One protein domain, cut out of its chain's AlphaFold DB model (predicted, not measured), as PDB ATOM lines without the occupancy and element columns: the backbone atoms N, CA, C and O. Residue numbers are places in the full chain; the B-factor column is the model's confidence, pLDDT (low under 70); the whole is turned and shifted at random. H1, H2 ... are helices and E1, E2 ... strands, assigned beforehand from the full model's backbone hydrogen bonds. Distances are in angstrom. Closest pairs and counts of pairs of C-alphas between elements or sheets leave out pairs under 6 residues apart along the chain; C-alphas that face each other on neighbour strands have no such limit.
ATOM      1  N   PHE A   4       5.910 -41.023  -2.889       88.25
ATOM      2  CA  PHE A   4       4.731 -41.888  -2.848       88.25
ATOM      3  C   PHE A   4       4.955 -43.257  -3.479       88.25
ATOM      4  O   PHE A   4       4.399 -44.230  -2.978       88.25
ATOM      5  N   ASP A   5       5.840 -43.381  -4.471       89.50
ATOM      6  CA  ASP A   5       6.276 -44.697  -4.947       89.50
ATOM      7  C   ASP A   5       6.953 -45.480  -3.812       89.50
ATOM      8  O   ASP A   5       6.650 -46.654  -3.590       89.50
ATOM      9  N   LYS A   6       7.868 -44.828  -3.072       90.44
ATOM     10  CA  LYS A   6       8.571 -45.433  -1.928       90.44
ATOM     11  C   LYS A   6       7.612 -45.821  -0.813       90.44
ATOM     12  O   LYS A   6       7.734 -46.918  -0.270       90.44
ATOM     13  N   LEU A   7       6.660 -44.950  -0.497       89.56
ATOM     14  CA  LEU A   7       5.635 -45.218   0.500       89.56
ATOM     15  C   LEU A   7       4.729 -46.367   0.082       89.56
ATOM     16  O   LEU A   7       4.561 -47.301   0.855       89.56
ATOM     17  N   ASN A   8       4.226 -46.362  -1.147       90.56
ATOM     18  CA  ASN A   8       3.370 -47.426  -1.649       90.56
ATOM     19  C   ASN A   8       4.093 -48.782  -1.658       90.56
ATOM     20  O   ASN A   8       3.533 -49.779  -1.212       90.56
ATOM     21  N   PHE A   9       5.362 -48.819  -2.080       92.50
ATOM     22  CA  PHE A   9       6.178 -50.034  -2.009       92.50
ATOM     23  C   PHE A   9       6.310 -50.553  -0.570       92.50
ATOM     24  O   PHE A   9       6.112 -51.740  -0.318       92.50
ATOM     25  N   PHE A  10       6.581 -49.660   0.386       91.62
ATOM     26  CA  PHE A  10       6.699 -50.024   1.796       91.62
ATOM     27  C   PHE A  10       5.368 -50.494   2.408       91.62
ATOM     28  O   PHE A  10       5.349 -51.438   3.192       91.62
ATOM     29  N   LEU A  11       4.240 -49.884   2.033       90.56
ATOM     30  CA  LEU A  11       2.914 -50.317   2.489       90.56
ATOM     31  C   LEU A  11       2.579 -51.727   2.006       90.56
ATOM     32  O   LEU A  11       2.095 -52.542   2.793       90.56
ATOM     33  N   ILE A  12       2.910 -52.033   0.748       92.44
ATOM     34  CA  ILE A  12       2.781 -53.381   0.183       92.44
ATOM     35  C   ILE A  12       3.655 -54.371   0.964       92.44
ATOM     36  O   ILE A  12       3.171 -55.438   1.337       92.44
ATOM     37  N   GLU A  13       4.907 -54.013   1.267       94.00
ATOM     38  CA  GLU A  13       5.828 -54.846   2.058       94.00
ATOM     39  C   GLU A  13       5.283 -55.145   3.467       94.00
ATOM     40  O   GLU A  13       5.429 -56.255   3.978       94.00
ATOM     41  N   MET A  14       4.610 -54.172   4.086       91.25
ATOM     42  CA  MET A  14       4.014 -54.298   5.421       91.25
ATOM     43  C   MET A  14       2.621 -54.949   5.431       91.25
ATOM     44  O   MET A  14       2.054 -55.148   6.508       91.25
ATOM     45  N   GLY A  15       2.056 -55.288   4.267       91.94
ATOM     46  CA  GLY A  15       0.706 -55.849   4.158       91.94
ATOM     47  C   GLY A  15      -0.412 -54.853   4.493       91.94
ATOM     48  O   GLY A  15      -1.508 -55.261   4.869       91.94
ATOM     49  N   VAL A  16      -0.149 -53.548   4.378       90.31
ATOM     50  CA  VAL A  16      -1.136 -52.485   4.611       90.31
ATOM     51  C   VAL A  16      -1.838 -52.167   3.292       90.31
ATOM     52  O   VAL A  16      -1.225 -51.661   2.356       90.31
ATOM     53  N   THR A  17      -3.133 -52.472   3.203       85.50
ATOM     54  CA  THR A  17      -3.950 -52.252   1.992       85.50
ATOM     55  C   THR A  17      -4.569 -50.853   1.917       85.50
ATOM     56  O   THR A  17      -5.069 -50.449   0.865       85.50
ATOM     57  N   GLU A  18      -4.533 -50.103   3.018       84.81
ATOM     58  CA  GLU A  18      -5.054 -48.742   3.118       84.81
ATOM     59  C   GLU A  18      -4.146 -47.773   2.347       84.81
ATOM     60  O   GLU A  18      -3.029 -47.463   2.761       84.81
ATOM     61  N   LYS A  19      -4.632 -47.267   1.208       73.06
ATOM     62  CA  LYS A  19      -3.862 -46.358   0.340       73.06
ATOM     63  C   LYS A  19      -3.636 -44.964   0.932       73.06
ATOM     64  O   LYS A  19      -2.816 -44.224   0.403       73.06
ATOM     65  N   ASN A  20      -4.343 -44.603   2.003       81.19
ATOM     66  CA  ASN A  20      -4.365 -43.240   2.530       81.19
ATOM     67  C   ASN A  20      -3.890 -43.149   3.987       81.19
ATOM     68  O   ASN A  20      -4.503 -42.477   4.806       81.19
ATOM     69  N   VAL A  21      -2.799 -43.838   4.336       90.06
ATOM     70  CA  VAL A  21      -2.198 -43.723   5.682       90.06
ATOM     71  C   VAL A  21      -1.393 -42.435   5.874       90.06
ATOM     72  O   VAL A  21      -1.116 -42.041   7.005       90.06
ATOM     73  N   PHE A  22      -1.015 -41.769   4.779       91.69
ATOM     74  CA  PHE A  22      -0.165 -40.583   4.829       91.69
ATOM     75  C   PHE A  22      -0.887 -39.359   5.396       91.69
ATOM     76  O   PHE A  22      -0.310 -38.664   6.224       91.69
ATOM     77  N   ILE A  23      -2.140 -39.108   5.005       93.44
ATOM     78  CA  ILE A  23      -2.894 -37.944   5.494       93.44
ATOM     79  C   ILE A  23      -3.203 -38.037   6.997       93.44
ATOM     80  O   ILE A  23      -2.884 -37.086   7.709       93.44
ATOM     81  N   PRO A  24      -3.711 -39.165   7.536       90.56
ATOM     82  CA  PRO A  24      -3.868 -39.332   8.981       90.56
ATOM     83  C   PRO A  24      -2.550 -39.162   9.744       90.56
ATOM     84  O   PRO A  24      -2.512 -38.533  10.803       90.56
ATOM     85  N   TRP A  25      -1.452 -39.688   9.191       93.81
ATOM     86  CA  TRP A  25      -0.122 -39.507   9.763       93.81
ATOM     87  C   TRP A  25       0.295 -38.029   9.771       93.81
ATOM     88  O   TRP A  25       0.720 -37.519  10.805       93.81
ATOM     89  N   LEU A  26       0.108 -37.319   8.656       93.00
ATOM     90  CA  LEU A  26       0.436 -35.902   8.517       93.00
ATOM     91  C   LEU A  26      -0.375 -35.036   9.490       93.00
ATOM     92  O   LEU A  26       0.206 -34.188  10.163       93.00
ATOM     93  N   ILE A  27      -1.684 -35.278   9.611       90.75
ATOM     94  CA  ILE A  27      -2.571 -34.573  10.550       90.75
ATOM     95  C   ILE A  27      -2.059 -34.717  11.982       90.75
ATOM     96  O   ILE A  27      -1.915 -33.720  12.690       90.75
ATOM     97  N   LYS A  28      -1.711 -35.942  12.387       90.00
ATOM     98  CA  LYS A  28      -1.175 -36.218  13.721       90.00
ATOM     99  C   LYS A  28       0.166 -35.520  13.957       90.00
ATOM    100  O   LYS A  28       0.336 -34.861  14.978       90.00
ATOM    101  N   GLN A  29       1.114 -35.658  13.030       90.00
ATOM    102  CA  GLN A  29       2.477 -35.151  13.219       90.00
ATOM    103  C   GLN A  29       2.562 -33.624  13.135       90.00
ATOM    104  O   GLN A  29       3.316 -33.007  13.885       90.00
ATOM    105  N   ALA A  30       1.757 -32.997  12.275       90.75
ATOM    106  CA  ALA A  30       1.663 -31.543  12.183       90.75
ATOM    107  C   ALA A  30       0.648 -30.933  13.175       90.75
ATOM    108  O   ALA A  30       0.468 -29.715  13.181       90.75
ATOM    109  N   GLN A  31       0.012 -31.754  14.026       91.69
ATOM    110  CA  GLN A  31      -0.976 -31.342  15.034       91.69
ATOM    111  C   GLN A  31      -2.112 -30.499  14.435       91.69
ATOM    112  O   GLN A  31      -2.451 -29.422  14.940       91.69
ATOM    113  N   LEU A  32      -2.657 -30.955  13.308       91.50
ATOM    114  CA  LEU A  32      -3.713 -30.250  12.587       91.50
ATOM    115  C   LEU A  32      -5.068 -30.536  13.232       91.50
ATOM    116  O   LEU A  32      -5.370 -31.680  13.567       91.50
ATOM    117  N   ASN A  33      -5.898 -29.504  13.359       90.44
ATOM    118  CA  ASN A  33      -7.258 -29.618  13.880       90.44
ATOM    119  C   ASN A  33      -8.270 -29.706  12.726       90.44
ATOM    120  O   ASN A  33      -9.170 -28.875  12.615       90.44
ATOM    121  N   CYS A  34      -8.094 -30.681  11.830       90.31
ATOM    122  CA  CYS A  34      -8.954 -30.869  10.661       90.31
ATOM    123  C   CYS A  34      -9.264 -32.348  10.396       90.31
ATOM    124  O   CYS A  34      -8.488 -33.230  10.765       90.31
ATOM    125  N   ASP A  35     -10.373 -32.602   9.702       91.31
ATOM    126  CA  ASP A  35     -10.753 -33.947   9.267       91.31
ATOM    127  C   ASP A  35      -9.790 -34.503   8.207       91.31
ATOM    128  O   ASP A  35      -9.150 -33.757   7.462       91.31
ATOM    129  N   VAL A  36      -9.727 -35.832   8.088       88.06
ATOM    130  CA  VAL A  36      -8.890 -36.524   7.086       88.06
ATOM    131  C   VAL A  36      -9.250 -36.103   5.656       88.06
ATOM    132  O   VAL A  36      -8.363 -35.968   4.819       88.06
ATOM    133  N   ASP A  37     -10.521 -35.800   5.391       90.12
ATOM    134  CA  ASP A  37     -11.012 -35.357   4.077       90.12
ATOM    135  C   ASP A  37     -10.786 -33.856   3.803       90.12
ATOM    136  O   ASP A  37     -11.178 -33.336   2.746       90.12
ATOM    137  N   ALA A  38     -10.192 -33.133   4.760       88.88
ATOM    138  CA  ALA A  38      -9.841 -31.723   4.610       88.88
ATOM    139  C   ALA A  38      -8.547 -31.517   3.810       88.88
ATOM    140  O   ALA A  38      -8.311 -30.412   3.322       88.88
ATOM    141  N   ILE A  39      -7.731 -32.568   3.668       90.25
ATOM    142  CA  ILE A  39      -6.480 -32.551   2.911       90.25
ATOM    143  C   ILE A  39      -6.529 -33.670   1.876       90.25
ATOM    144  O   ILE A  39      -6.664 -34.844   2.214       90.25
ATOM    145  N   SER A  40      -6.363 -33.315   0.607       90.56
ATOM    146  CA  SER A  40      -6.098 -34.289  -0.454       90.56
ATOM    147  C   SER A  40      -4.761 -33.981  -1.106       90.56
ATOM    148  O   SER A  40      -4.263 -32.863  -0.984       90.56
ATOM    149  N   TYR A  41      -4.148 -34.970  -1.752       90.56
ATOM    150  CA  TYR A  41      -2.903 -34.754  -2.475       90.56
ATOM    151  C   TYR A  41      -2.963 -35.350  -3.878       90.56
ATOM    152  O   TYR A  41      -3.611 -36.372  -4.099       90.56
ATOM    153  N   ASP A  42      -2.261 -34.705  -4.803       87.94
ATOM    154  CA  ASP A  42      -2.051 -35.178  -6.168       87.94
ATOM    155  C   ASP A  42      -0.543 -35.222  -6.458       87.94
ATOM    156  O   ASP A  42       0.173 -34.229  -6.262       87.94
ATOM    157  N   ASP A  43      -0.062 -36.402  -6.858       82.06
ATOM    158  CA  ASP A  43       1.342 -36.664  -7.189       82.06
ATOM    159  C   ASP A  43       1.577 -36.292  -8.652       82.06
ATOM    160  O   ASP A  43       1.318 -37.077  -9.569       82.06
ATOM    161  N   GLN A  44       2.052 -35.068  -8.879       77.62
ATOM    162  CA  GLN A  44       2.290 -34.571 -10.226       77.62
ATOM    163  C   GLN A  44       3.602 -35.126 -10.805       77.62
ATOM    164  O   GLN A  44       4.532 -35.545 -10.107       77.62
ATOM    165  N   ASP A  45       3.728 -35.112 -12.134       72.75
ATOM    166  CA  ASP A  45       4.907 -35.654 -12.828       72.75
ATOM    167  C   ASP A  45       6.212 -34.866 -12.609       72.75
ATOM    168  O   ASP A  45       7.296 -35.361 -12.919       72.75
ATOM    169  N   ASN A  46       6.148 -33.697 -11.967       69.69
ATOM    170  CA  ASN A  46       7.248 -32.731 -11.882       69.69
ATOM    171  C   ASN A  46       8.074 -32.772 -10.581       69.69
ATOM    172  O   ASN A  46       8.659 -31.766 -10.196       69.69
ATOM    173  N   ASN A  47       8.174 -33.920  -9.906       81.00
ATOM    174  CA  ASN A  47       8.833 -34.056  -8.593       81.00
ATOM    175  C   ASN A  47       8.193 -33.239  -7.453       81.00
ATOM    176  O   ASN A  47       8.839 -33.022  -6.426       81.00
ATOM    177  N   GLU A  48       6.936 -32.835  -7.590       84.94
ATOM    178  CA  GLU A  48       6.202 -32.083  -6.576       84.94
ATOM    179  C   GLU A  48       4.895 -32.785  -6.232       84.94
ATOM    180  O   GLU A  48       4.249 -33.397  -7.081       84.94
ATOM    181  N   VAL A  49       4.518 -32.671  -4.966       86.62
ATOM    182  CA  VAL A  49       3.229 -33.104  -4.446       86.62
ATOM    183  C   VAL A  49       2.404 -31.857  -4.206       86.62
ATOM    184  O   VAL A  49       2.843 -30.959  -3.485       86.62
ATOM    185  N   SER A  50       1.215 -31.805  -4.794       89.50
ATOM    186  CA  SER A  50       0.254 -30.743  -4.506       89.50
ATOM    187  C   SER A  50      -0.714 -31.213  -3.428       89.50
ATOM    188  O   SER A  50      -1.251 -32.311  -3.532       89.50
ATOM    189  N   PHE A  51      -0.918 -30.404  -2.392       90.56
ATOM    190  CA  PHE A  51      -1.909 -30.628  -1.345       90.56
ATOM    191  C   PHE A  51      -3.054 -29.635  -1.514       90.56
ATOM    192  O   PHE A  51      -2.814 -28.429  -1.475       90.56
ATOM    193  N   ASP A  52      -4.285 -30.116  -1.667       92.69
ATOM    194  CA  ASP A  52      -5.476 -29.274  -1.541       92.69
ATOM    195  C   ASP A  52      -5.693 -28.955  -0.061       92.69
ATOM    196  O   ASP A  52      -5.938 -29.844   0.754       92.69
ATOM    197  N   VAL A  53      -5.572 -27.672   0.268       93.50
ATOM    198  CA  VAL A  53      -5.704 -27.119   1.619       93.50
ATOM    199  C   VAL A  53      -6.890 -26.154   1.707       93.50
ATOM    200  O   VAL A  53      -6.962 -25.323   2.609       93.50
ATOM    201  N   SER A  54      -7.845 -26.244   0.777       91.81
ATOM    202  CA  SER A  54      -9.022 -25.364   0.725       91.81
ATOM    203  C   SER A  54      -9.935 -25.463   1.948       91.81
ATOM    204  O   SER A  54     -10.688 -24.529   2.224       91.81
ATOM    205  N   LYS A  55      -9.871 -26.579   2.683       93.44
ATOM    206  CA  LYS A  55     -10.745 -26.873   3.826       93.44
ATOM    207  C   LYS A  55     -10.066 -26.741   5.192       93.44
ATOM    208  O   LYS A  55     -10.737 -26.949   6.199       93.44
ATOM    209  N   ILE A  56      -8.771 -26.421   5.259       94.06
ATOM    210  CA  ILE A  56      -8.070 -26.293   6.548       94.06
ATOM    211  C   ILE A  56      -8.067 -24.845   7.046       94.06
ATOM    212  O   ILE A  56      -8.115 -23.891   6.268       94.06
ATOM    213  N   SER A  57      -8.004 -24.669   8.365       93.94
ATOM    214  CA  SER A  57      -7.957 -23.341   8.977       93.94
ATOM    215  C   SER A  57      -6.646 -22.609   8.646       93.94
ATOM    216  O   SER A  57      -5.612 -23.229   8.398       93.94
ATOM    217  N   VAL A  58      -6.641 -21.272   8.727       91.25
ATOM    218  CA  VAL A  58      -5.408 -20.467   8.570       91.25
ATOM    219  C   VAL A  58      -4.337 -20.879   9.588       91.25
ATOM    220  O   VAL A  58      -3.143 -20.856   9.286       91.25
ATOM    221  N   SER A  59      -4.756 -21.267  10.795       91.25
ATOM    222  CA  SER A  59      -3.854 -21.766  11.834       91.25
ATOM    223  C   SER A  59      -3.209 -23.090  11.424       91.25
ATOM    224  O   SER A  59      -1.995 -23.239  11.542       91.25
ATOM    225  N   ASP A  60      -3.992 -24.041  10.918       92.75
ATOM    226  CA  ASP A  60      -3.477 -25.348  10.499       92.75
ATOM    227  C   ASP A  60      -2.626 -25.249   9.234       92.75
ATOM    228  O   ASP A  60      -1.597 -25.912   9.144       92.75
ATOM    229  N   PHE A  61      -2.957 -24.340   8.312       94.00
ATOM    230  CA  PHE A  61      -2.098 -24.037   7.167       94.00
ATOM    231  C   PHE A  61      -0.707 -23.561   7.614       94.00
ATOM    232  O   PHE A  61       0.302 -24.064   7.124       94.00
ATOM    233  N   LYS A  62      -0.625 -22.668   8.613       90.31
ATOM    234  CA  LYS A  62       0.664 -22.232   9.185       90.31
ATOM    235  C   LYS A  62       1.445 -23.385   9.817       90.31
ATOM    236  O   LYS A  62       2.654 -23.471   9.608       90.31
ATOM    237  N   LYS A  63       0.780 -24.282  10.557       92.25
ATOM    238  CA  LYS A  63       1.424 -25.492  11.104       92.25
ATOM    239  C   LYS A  63       1.986 -26.371   9.986       92.25
ATOM    240  O   LYS A  63       3.106 -26.859  10.102       92.25
ATOM    241  N   LEU A  64       1.247 -26.510   8.884       92.69
ATOM    242  CA  LEU A  64       1.663 -27.275   7.710       92.69
ATOM    243  C   LEU A  64       2.918 -26.681   7.047       92.69
ATOM    244  O   LEU A  64       3.850 -27.416   6.725       92.69
ATOM    245  N   LEU A  65       2.977 -25.352   6.899       92.12
ATOM    246  CA  LEU A  65       4.165 -24.657   6.388       92.12
ATOM    247  C   LEU A  65       5.384 -24.899   7.286       92.12
ATOM    248  O   LEU A  65       6.457 -25.240   6.788       92.12
ATOM    249  N   ILE A  66       5.210 -24.786   8.607       88.81
ATOM    250  CA  ILE A  66       6.272 -25.051   9.590       88.81
ATOM    251  C   ILE A  66       6.748 -26.504   9.487       88.81
ATOM    252  O   ILE A  66       7.955 -26.752   9.452       88.81
ATOM    253  N   PHE A  67       5.815 -27.454   9.388       90.88
ATOM    254  CA  PHE A  67       6.112 -28.881   9.279       90.88
ATOM    255  C   PHE A  67       6.976 -29.196   8.049       90.88
ATOM    256  O   PHE A  67       8.004 -29.864   8.167       90.88
ATOM    257  N   PHE A  68       6.620 -28.649   6.882       90.00
ATOM    258  CA  PHE A  68       7.392 -28.820   5.645       90.00
ATOM    259  C   PHE A  68       8.604 -27.885   5.525       90.00
ATOM    260  O   PHE A  68       9.320 -27.948   4.526       90.00
ATOM    261  N   LYS A  69       8.871 -27.049   6.538       89.75
ATOM    262  CA  LYS A  69       9.944 -26.038   6.544       89.75
ATOM    263  C   LYS A  69       9.853 -25.071   5.358       89.75
ATOM    264  O   LYS A  69      10.871 -24.675   4.787       89.75
ATOM    265  N   LEU A  70       8.630 -24.703   4.995       89.06
ATOM    266  CA  LEU A  70       8.345 -23.719   3.960       89.06
ATOM    267  C   LEU A  70       8.313 -22.305   4.569       89.06
ATOM    268  O   LEU A  70       7.953 -22.155   5.741       89.06
ATOM    269  N   PRO A  71       8.679 -21.258   3.807       89.88
ATOM    270  CA  PRO A  71       8.561 -19.873   4.260       89.88
ATOM    271  C   PRO A  71       7.136 -19.546   4.735       89.88
ATOM    272  O   PRO A  71       6.161 -19.994   4.134       89.88
ATOM    273  N   VAL A  72       6.993 -18.766   5.810       82.38
ATOM    274  CA  VAL A  72       5.675 -18.439   6.403       82.38
ATOM    275  C   VAL A  72       4.820 -17.580   5.461       82.38
ATOM    276  O   VAL A  72       3.595 -17.572   5.556       82.38
ATOM    277  N   ASP A  73       5.466 -16.878   4.535       84.06
ATOM    278  CA  ASP A  73       4.870 -16.097   3.455       84.06
ATOM    279  C   ASP A  73       4.540 -16.931   2.203       84.06
ATOM    280  O   ASP A  73       4.070 -16.375   1.211       84.06
ATOM    281  N   THR A  74       4.729 -18.258   2.241       87.31
ATOM    282  CA  THR A  74       4.270 -19.162   1.176       87.31
ATOM    283  C   THR A  74       2.753 -19.061   1.044       87.31
ATOM    284  O   THR A  74       1.997 -19.565   1.876       87.31
ATOM    285  N   LEU A  75       2.300 -18.397  -0.016       81.00
ATOM    286  CA  LEU A  75       0.886 -18.307  -0.356       81.00
ATOM    287  C   LEU A  75       0.423 -19.625  -0.976       81.00
ATOM    288  O   LEU A  75       1.113 -20.193  -1.824       81.00
ATOM    289  N   SER A  76      -0.767 -20.084  -0.595       79.31
ATOM    290  CA  SER A  76      -1.436 -21.130  -1.362       79.31
ATOM    291  C   SER A  76      -1.792 -20.569  -2.741       79.31
ATOM    292  O   SER A  76      -2.393 -19.500  -2.871       79.31
ATOM    293  N   ILE A  77      -1.399 -21.274  -3.798       79.00
ATOM    294  CA  ILE A  77      -1.769 -20.907  -5.166       79.00
ATOM    295  C   ILE A  77      -3.017 -21.718  -5.486       79.00
ATOM    296  O   ILE A  77      -2.956 -22.940  -5.516       79.00
ATOM    297  N   ASN A  78      -4.161 -21.056  -5.677       83.25
ATOM    298  CA  ASN A  78      -5.453 -21.726  -5.894       83.25
ATOM    299  C   ASN A  78      -5.805 -22.750  -4.797       83.25
ATOM    300  O   ASN A  78      -6.299 -23.832  -5.098       83.25
ATOM    301  N   ASN A  79      -5.537 -22.419  -3.528       89.88
ATOM    302  CA  ASN A  79      -5.718 -23.323  -2.383       89.88
ATOM    303  C   ASN A  79      -4.874 -24.607  -2.441       89.88
ATOM    304  O   ASN A  79      -5.187 -25.574  -1.751       89.88
ATOM    305  N   GLN A  80      -3.798 -24.612  -3.229       91.06
ATOM    306  CA  GLN A  80      -2.847 -25.711  -3.278       91.06
ATOM    307  C   GLN A  80      -1.527 -25.321  -2.614       91.06
ATOM    308  O   GLN A  80      -1.024 -24.207  -2.793       91.06
ATOM    309  N   LEU A  81      -0.966 -26.259  -1.852       92.56
ATOM    310  CA  LEU A  81       0.397 -26.197  -1.342       92.56
ATOM    311  C   LEU A  81       1.272 -27.179  -2.118       92.56
ATOM    312  O   LEU A  81       0.989 -28.373  -2.138       92.56
ATOM    313  N   PHE A  82       2.352 -26.686  -2.711       91.06
ATOM    314  CA  PHE A  82       3.297 -27.510  -3.459       91.06
ATOM    315  C   PHE A  82       4.498 -27.850  -2.580       91.06
ATOM    316  O   PHE A  82       5.156 -26.962  -2.037       91.06
ATOM    317  N   VAL A  83       4.784 -29.143  -2.432       90.19
ATOM    318  CA  VAL A  83       5.915 -29.650  -1.652       90.19
ATOM    319  C   VAL A  83       6.802 -30.484  -2.564       90.19
ATOM    320  O   VAL A  83       6.378 -31.497  -3.120       90.19
ATOM    321  N   SER A  84       8.063 -30.077  -2.705       86.94
ATOM    322  CA  SER A  84       9.043 -30.845  -3.473       86.94
ATOM    323  C   SER A  84       9.305 -32.212  -2.832       86.94
ATOM    324  O   SER A  84       9.476 -32.334  -1.616       86.94
ATOM    325  N   ASN A  85       9.434 -33.243  -3.672       81.75
ATOM    326  CA  ASN A  85       9.816 -34.600  -3.276       81.75
ATOM    327  C   ASN A  85      11.130 -34.648  -2.480       81.75
ATOM    328  O   ASN A  85      11.367 -35.620  -1.765       81.75
ATOM    329  N   GLN A  86      11.996 -33.636  -2.593       80.62
ATOM    330  CA  GLN A  86      13.224 -33.552  -1.803       80.62
ATOM    331  C   GLN A  86      12.934 -33.345  -0.308       80.62
ATOM    332  O   GLN A  86      13.618 -33.937   0.523       80.62
ATOM    333  N   PHE A  87      11.897 -32.578   0.045       79.50
ATOM    334  CA  PHE A  87      11.499 -32.372   1.444       79.50
ATOM    335  C   PHE A  87      10.885 -33.628   2.064       79.50
ATOM    336  O   PHE A  87      11.067 -33.890   3.252       79.50
ATOM    337  N   LEU A  88      10.202 -34.433   1.250       79.88
ATOM    338  CA  LEU A  88       9.533 -35.651   1.698       79.88
ATOM    339  C   LEU A  88      10.496 -36.838   1.901       79.88
ATOM    340  O   LEU A  88      10.180 -37.770   2.640       79.88
ATOM    341  N   ASN A  89      11.663 -36.845   1.251       70.88
ATOM    342  CA  ASN A  89      12.331 -38.111   0.937       70.88
ATOM    343  C   ASN A  89      13.134 -38.778   2.061       70.88
ATOM    344  O   ASN A  89      13.101 -40.007   2.127       70.88
ATOM    345  N   ASP A  90      13.833 -38.032   2.923       66.75
ATOM    346  CA  ASP A  90      14.853 -38.672   3.777       66.75
ATOM    347  C   ASP A  90      14.504 -38.676   5.272       66.75
ATOM    348  O   ASP A  90      14.707 -39.683   5.936       66.75
ATOM    349  N   SER A  91      13.907 -37.613   5.821       78.44
ATOM    350  CA  SER A  91      13.516 -37.601   7.245       78.44
ATOM    351  C   SER A  91      12.062 -38.020   7.471       78.44
ATOM    352  O   SER A  91      11.769 -38.763   8.404       78.44
ATOM    353  N   ILE A  92      11.148 -37.570   6.607       86.12
ATOM    354  CA  ILE A  92       9.708 -37.843   6.727       86.12
ATOM    355  C   ILE A  92       9.417 -39.322   6.451       86.12
ATOM    356  O   ILE A  92       8.654 -39.957   7.178       86.12
ATOM    357  N   PHE A  93      10.074 -39.898   5.444       89.81
ATOM    358  CA  PHE A  93       9.875 -41.298   5.088       89.81
ATOM    359  C   PHE A  93      10.262 -42.265   6.219       89.81
ATOM    360  O   PHE A  93       9.527 -43.213   6.497       89.81
ATOM    361  N   ASP A  94      11.373 -42.010   6.913       87.56
ATOM    362  CA  ASP A  94      11.812 -42.851   8.031       87.56
ATOM    363  C   ASP A  94      10.903 -42.724   9.261       87.56
ATOM    364  O   ASP A  94      10.648 -43.722   9.939       87.56
ATOM    365  N   GLN A  95      10.336 -41.539   9.511       89.19
ATOM    366  CA  GLN A  95       9.332 -41.353  10.564       89.19
ATOM    367  C   GLN A  95       8.061 -42.164  10.275       89.19
ATOM    368  O   GLN A  95       7.605 -42.918  11.135       89.19
ATOM    369  N   ILE A  96       7.545 -42.103   9.041       92.31
ATOM    370  CA  ILE A  96       6.367 -42.883   8.623       92.31
ATOM    371  C   ILE A  96       6.629 -44.386   8.737       92.31
ATOM    372  O   ILE A  96       5.774 -45.129   9.218       92.31
ATOM    373  N   LYS A  97       7.816 -44.854   8.332       92.94
ATOM    374  CA  LYS A  97       8.191 -46.267   8.474       92.94
ATOM    375  C   LYS A  97       8.129 -46.739   9.918       92.94
ATOM    376  O   LYS A  97       7.630 -47.834  10.173       92.94
ATOM    377  N   ASN A  98       8.664 -45.952  10.847       88.50
ATOM    378  CA  ASN A  98       8.683 -46.316  12.260       88.50
ATOM    379  C   ASN A  98       7.265 -46.361  12.839       88.50
ATOM    380  O   ASN A  98       6.908 -47.345  13.488       88.50
ATOM    381  N   ASP A  99       6.430 -45.372  12.515       88.31
ATOM    382  CA  ASP A  99       5.030 -45.344  12.948       88.31
ATOM    383  C   ASP A  99       4.225 -46.527  12.387       88.31
ATOM    384  O   ASP A  99       3.490 -47.188  13.124       88.31
ATOM    385  N   LEU A 100       4.404 -46.860  11.107       90.94
ATOM    386  CA  LEU A 100       3.718 -47.989  10.473       90.94
ATOM    387  C   LEU A 100       4.175 -49.345  11.017       90.94
ATOM    388  O   LEU A 100       3.341 -50.227  11.205       90.94
ATOM    389  N   ARG A 101       5.469 -49.524  11.315       92.31
ATOM    390  CA  ARG A 101       5.964 -50.749  11.970       92.31
ATOM    391  C   ARG A 101       5.301 -50.954  13.324       92.31
ATOM    392  O   ARG A 101       4.827 -52.052  13.600       92.31
ATOM    393  N   ASN A 102       5.210 -49.893  14.125       83.62
ATOM    394  CA  ASN A 102       4.535 -49.937  15.421       83.62
ATOM    395  C   ASN A 102       3.044 -50.267  15.260       83.62
ATOM    396  O   ASN A 102       2.504 -51.086  15.999       83.62
ATOM    397  N   LEU A 103       2.378 -49.682  14.261       86.88
ATOM    398  CA  LEU A 103       0.965 -49.938  13.983       86.88
ATOM    399  C   LEU A 103       0.703 -51.390  13.556       86.88
ATOM    400  O   LEU A 103      -0.231 -52.017  14.055       86.88
ATOM    401  N   VAL A 104       1.534 -51.947  12.673       89.44
ATOM    402  CA  VAL A 104       1.425 -53.347  12.231       89.44
ATOM    403  C   VAL A 104       1.737 -54.313  13.371       89.44
ATOM    404  O   VAL A 104       1.028 -55.307  13.528       89.44
ATOM    405  N   GLN A 105       2.746 -54.016  14.192       86.19
ATOM    406  CA  GLN A 105       3.082 -54.815  15.370       86.19
ATOM    407  C   GLN A 105       1.909 -54.862  16.360       86.19
ATOM    408  O   GLN A 105       1.479 -55.947  16.743       86.19
ATOM    409  N   ASN A 106       1.300 -53.709  16.654       78.00
ATOM    410  CA  ASN A 106       0.107 -53.627  17.501       78.00
ATOM    411  C   ASN A 106      -1.090 -54.405  16.917       78.00
ATOM    412  O   ASN A 106      -1.846 -55.022  17.662       78.00
ATOM    413  N   ARG A 107      -1.288 -54.397  15.587       85.19
ATOM    414  CA  ARG A 107      -2.353 -55.191  14.938       85.19
ATOM    415  C   ARG A 107      -2.094 -56.694  15.064       85.19
ATOM    416  O   ARG A 107      -3.038 -57.440  15.311       85.19
ATOM    417  N   LYS A 108      -0.842 -57.137  14.910       84.56
ATOM    418  CA  LYS A 108      -0.464 -58.552  15.066       84.56
ATOM    419  C   LYS A 108      -0.665 -59.036  16.495       84.56
ATOM    420  O   LYS A 108      -1.228 -60.107  16.670       84.56
ATOM    421  N   GLU A 109      -0.282 -58.232  17.484       79.25
ATOM    422  CA  GLU A 109      -0.501 -58.534  18.906       79.25
ATOM    423  C   GLU A 109      -1.995 -58.685  19.223       79.25
ATOM    424  O   GLU A 109      -2.383 -59.651  19.870       79.25
ATOM    425  N   LYS A 110      -2.853 -57.816  18.665       78.12
ATOM    426  CA  LYS A 110      -4.316 -57.938  18.797       78.12
ATOM    427  C   LYS A 110      -4.908 -59.159  18.085       78.12
ATOM    428  O   LYS A 110      -5.909 -59.693  18.540       78.12
ATOM    429  N   GLN A 111      -4.326 -59.597  16.966       79.25
ATOM    430  CA  GLN A 111      -4.807 -60.762  16.206       79.25
ATOM    431  C   GLN A 111      -4.289 -62.103  16.742       79.25
ATOM    432  O   GLN A 111      -4.900 -63.130  16.469       79.25
ATOM    433  N   SER A 112      -3.178 -62.117  17.486       68.00
ATOM    434  CA  SER A 112      -2.631 -63.330  18.113       68.00
ATOM    435  C   SER A 112      -3.334 -63.740  19.410       68.00
ATOM    436  O   SER A 112      -2.986 -64.768  19.986       68.00
TER     437      SER A 112
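This is residues 4 to 112 of the 570 residues of the protein "D123" of Legionella wadsworthii (UniProt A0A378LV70). A small antiparallel sheet of three strands, with H3 beside it, makes one end of an elongated body, and H1 and H5 run side by side away from the sheet to make the other end. H2 lies between these two ends, near the middle, and residues 105 to 112, of which 105 to 111 belong to H5, stick out as a free tip. The helices are loosely set, and no helix touches another. The printed part has 109 residues, with five named helices and three named strands in the order H1 H2 E1 E2 H3 E3 H4 H5; the sheet order is E1 E2 E3, and the class is mixed, helices and strands. The whole is compact, with a radius of gyration of the C-alphas of 14.7 A and spans of 49 by 29 by 21 A.

H1, residues 4 to 13, is close to but not clearly touching H5, residues 92 to 111; their closest C-alphas, of Leu 7 and Phe 93, are 7.4 A apart. They run the same way at a shallow tilt of 24 degrees. H2, residues 22 to 29, is also close to but not clearly touching H5, with the C-alphas of Trp 25 and Ile 96 closest at 7.4 A, and is about perpendicular to it at 81 degrees. E1, residues 40 to 43, and E2, residues 48 to 52, form an antiparallel hairpin, with N 42 and O 50 2.9 A apart, within hydrogen-bond range. H3, residues 58 to 67, is near H2, with 8 pairs of C-alphas within 10 A, and only just not on the sheet, with 4 such pairs. E3, residues 80 to 84, is antiparallel to E2, with N 51 and O 81 2.8 A apart, within hydrogen-bond range. H4, residues 85 to 89, only grazes the sheet with residues 85 to 88, and H4 and H5 meet only through their link. In H1, H2, H3, H4 and H5 every O i to N i+4 pair is within hydrogen-bond range.

H1 begins at C-alpha 4 (4.731, -41.888, -2.848) and is 13.9 A long. H2 and E1 each measure 10.3 A. E2 and E3 each measure 13.0 A; E2 begins at C-alpha 48 (6.202, -32.083, -6.576). H3 is 14.3 A long and H4 6.0 A. H5, 28.7 A long, ends at C-alpha 111 (-4.807, -60.762, 16.206).

The two C-alphas farthest apart, of Asp 73 and Ser 112, are 50.0 A apart. The printed part has no cut. The link from H3 to E3, residues 68 to 79, is long. The mean pLDDT of the printed part is 87.4; residues 46, 90 and 112 are under 70.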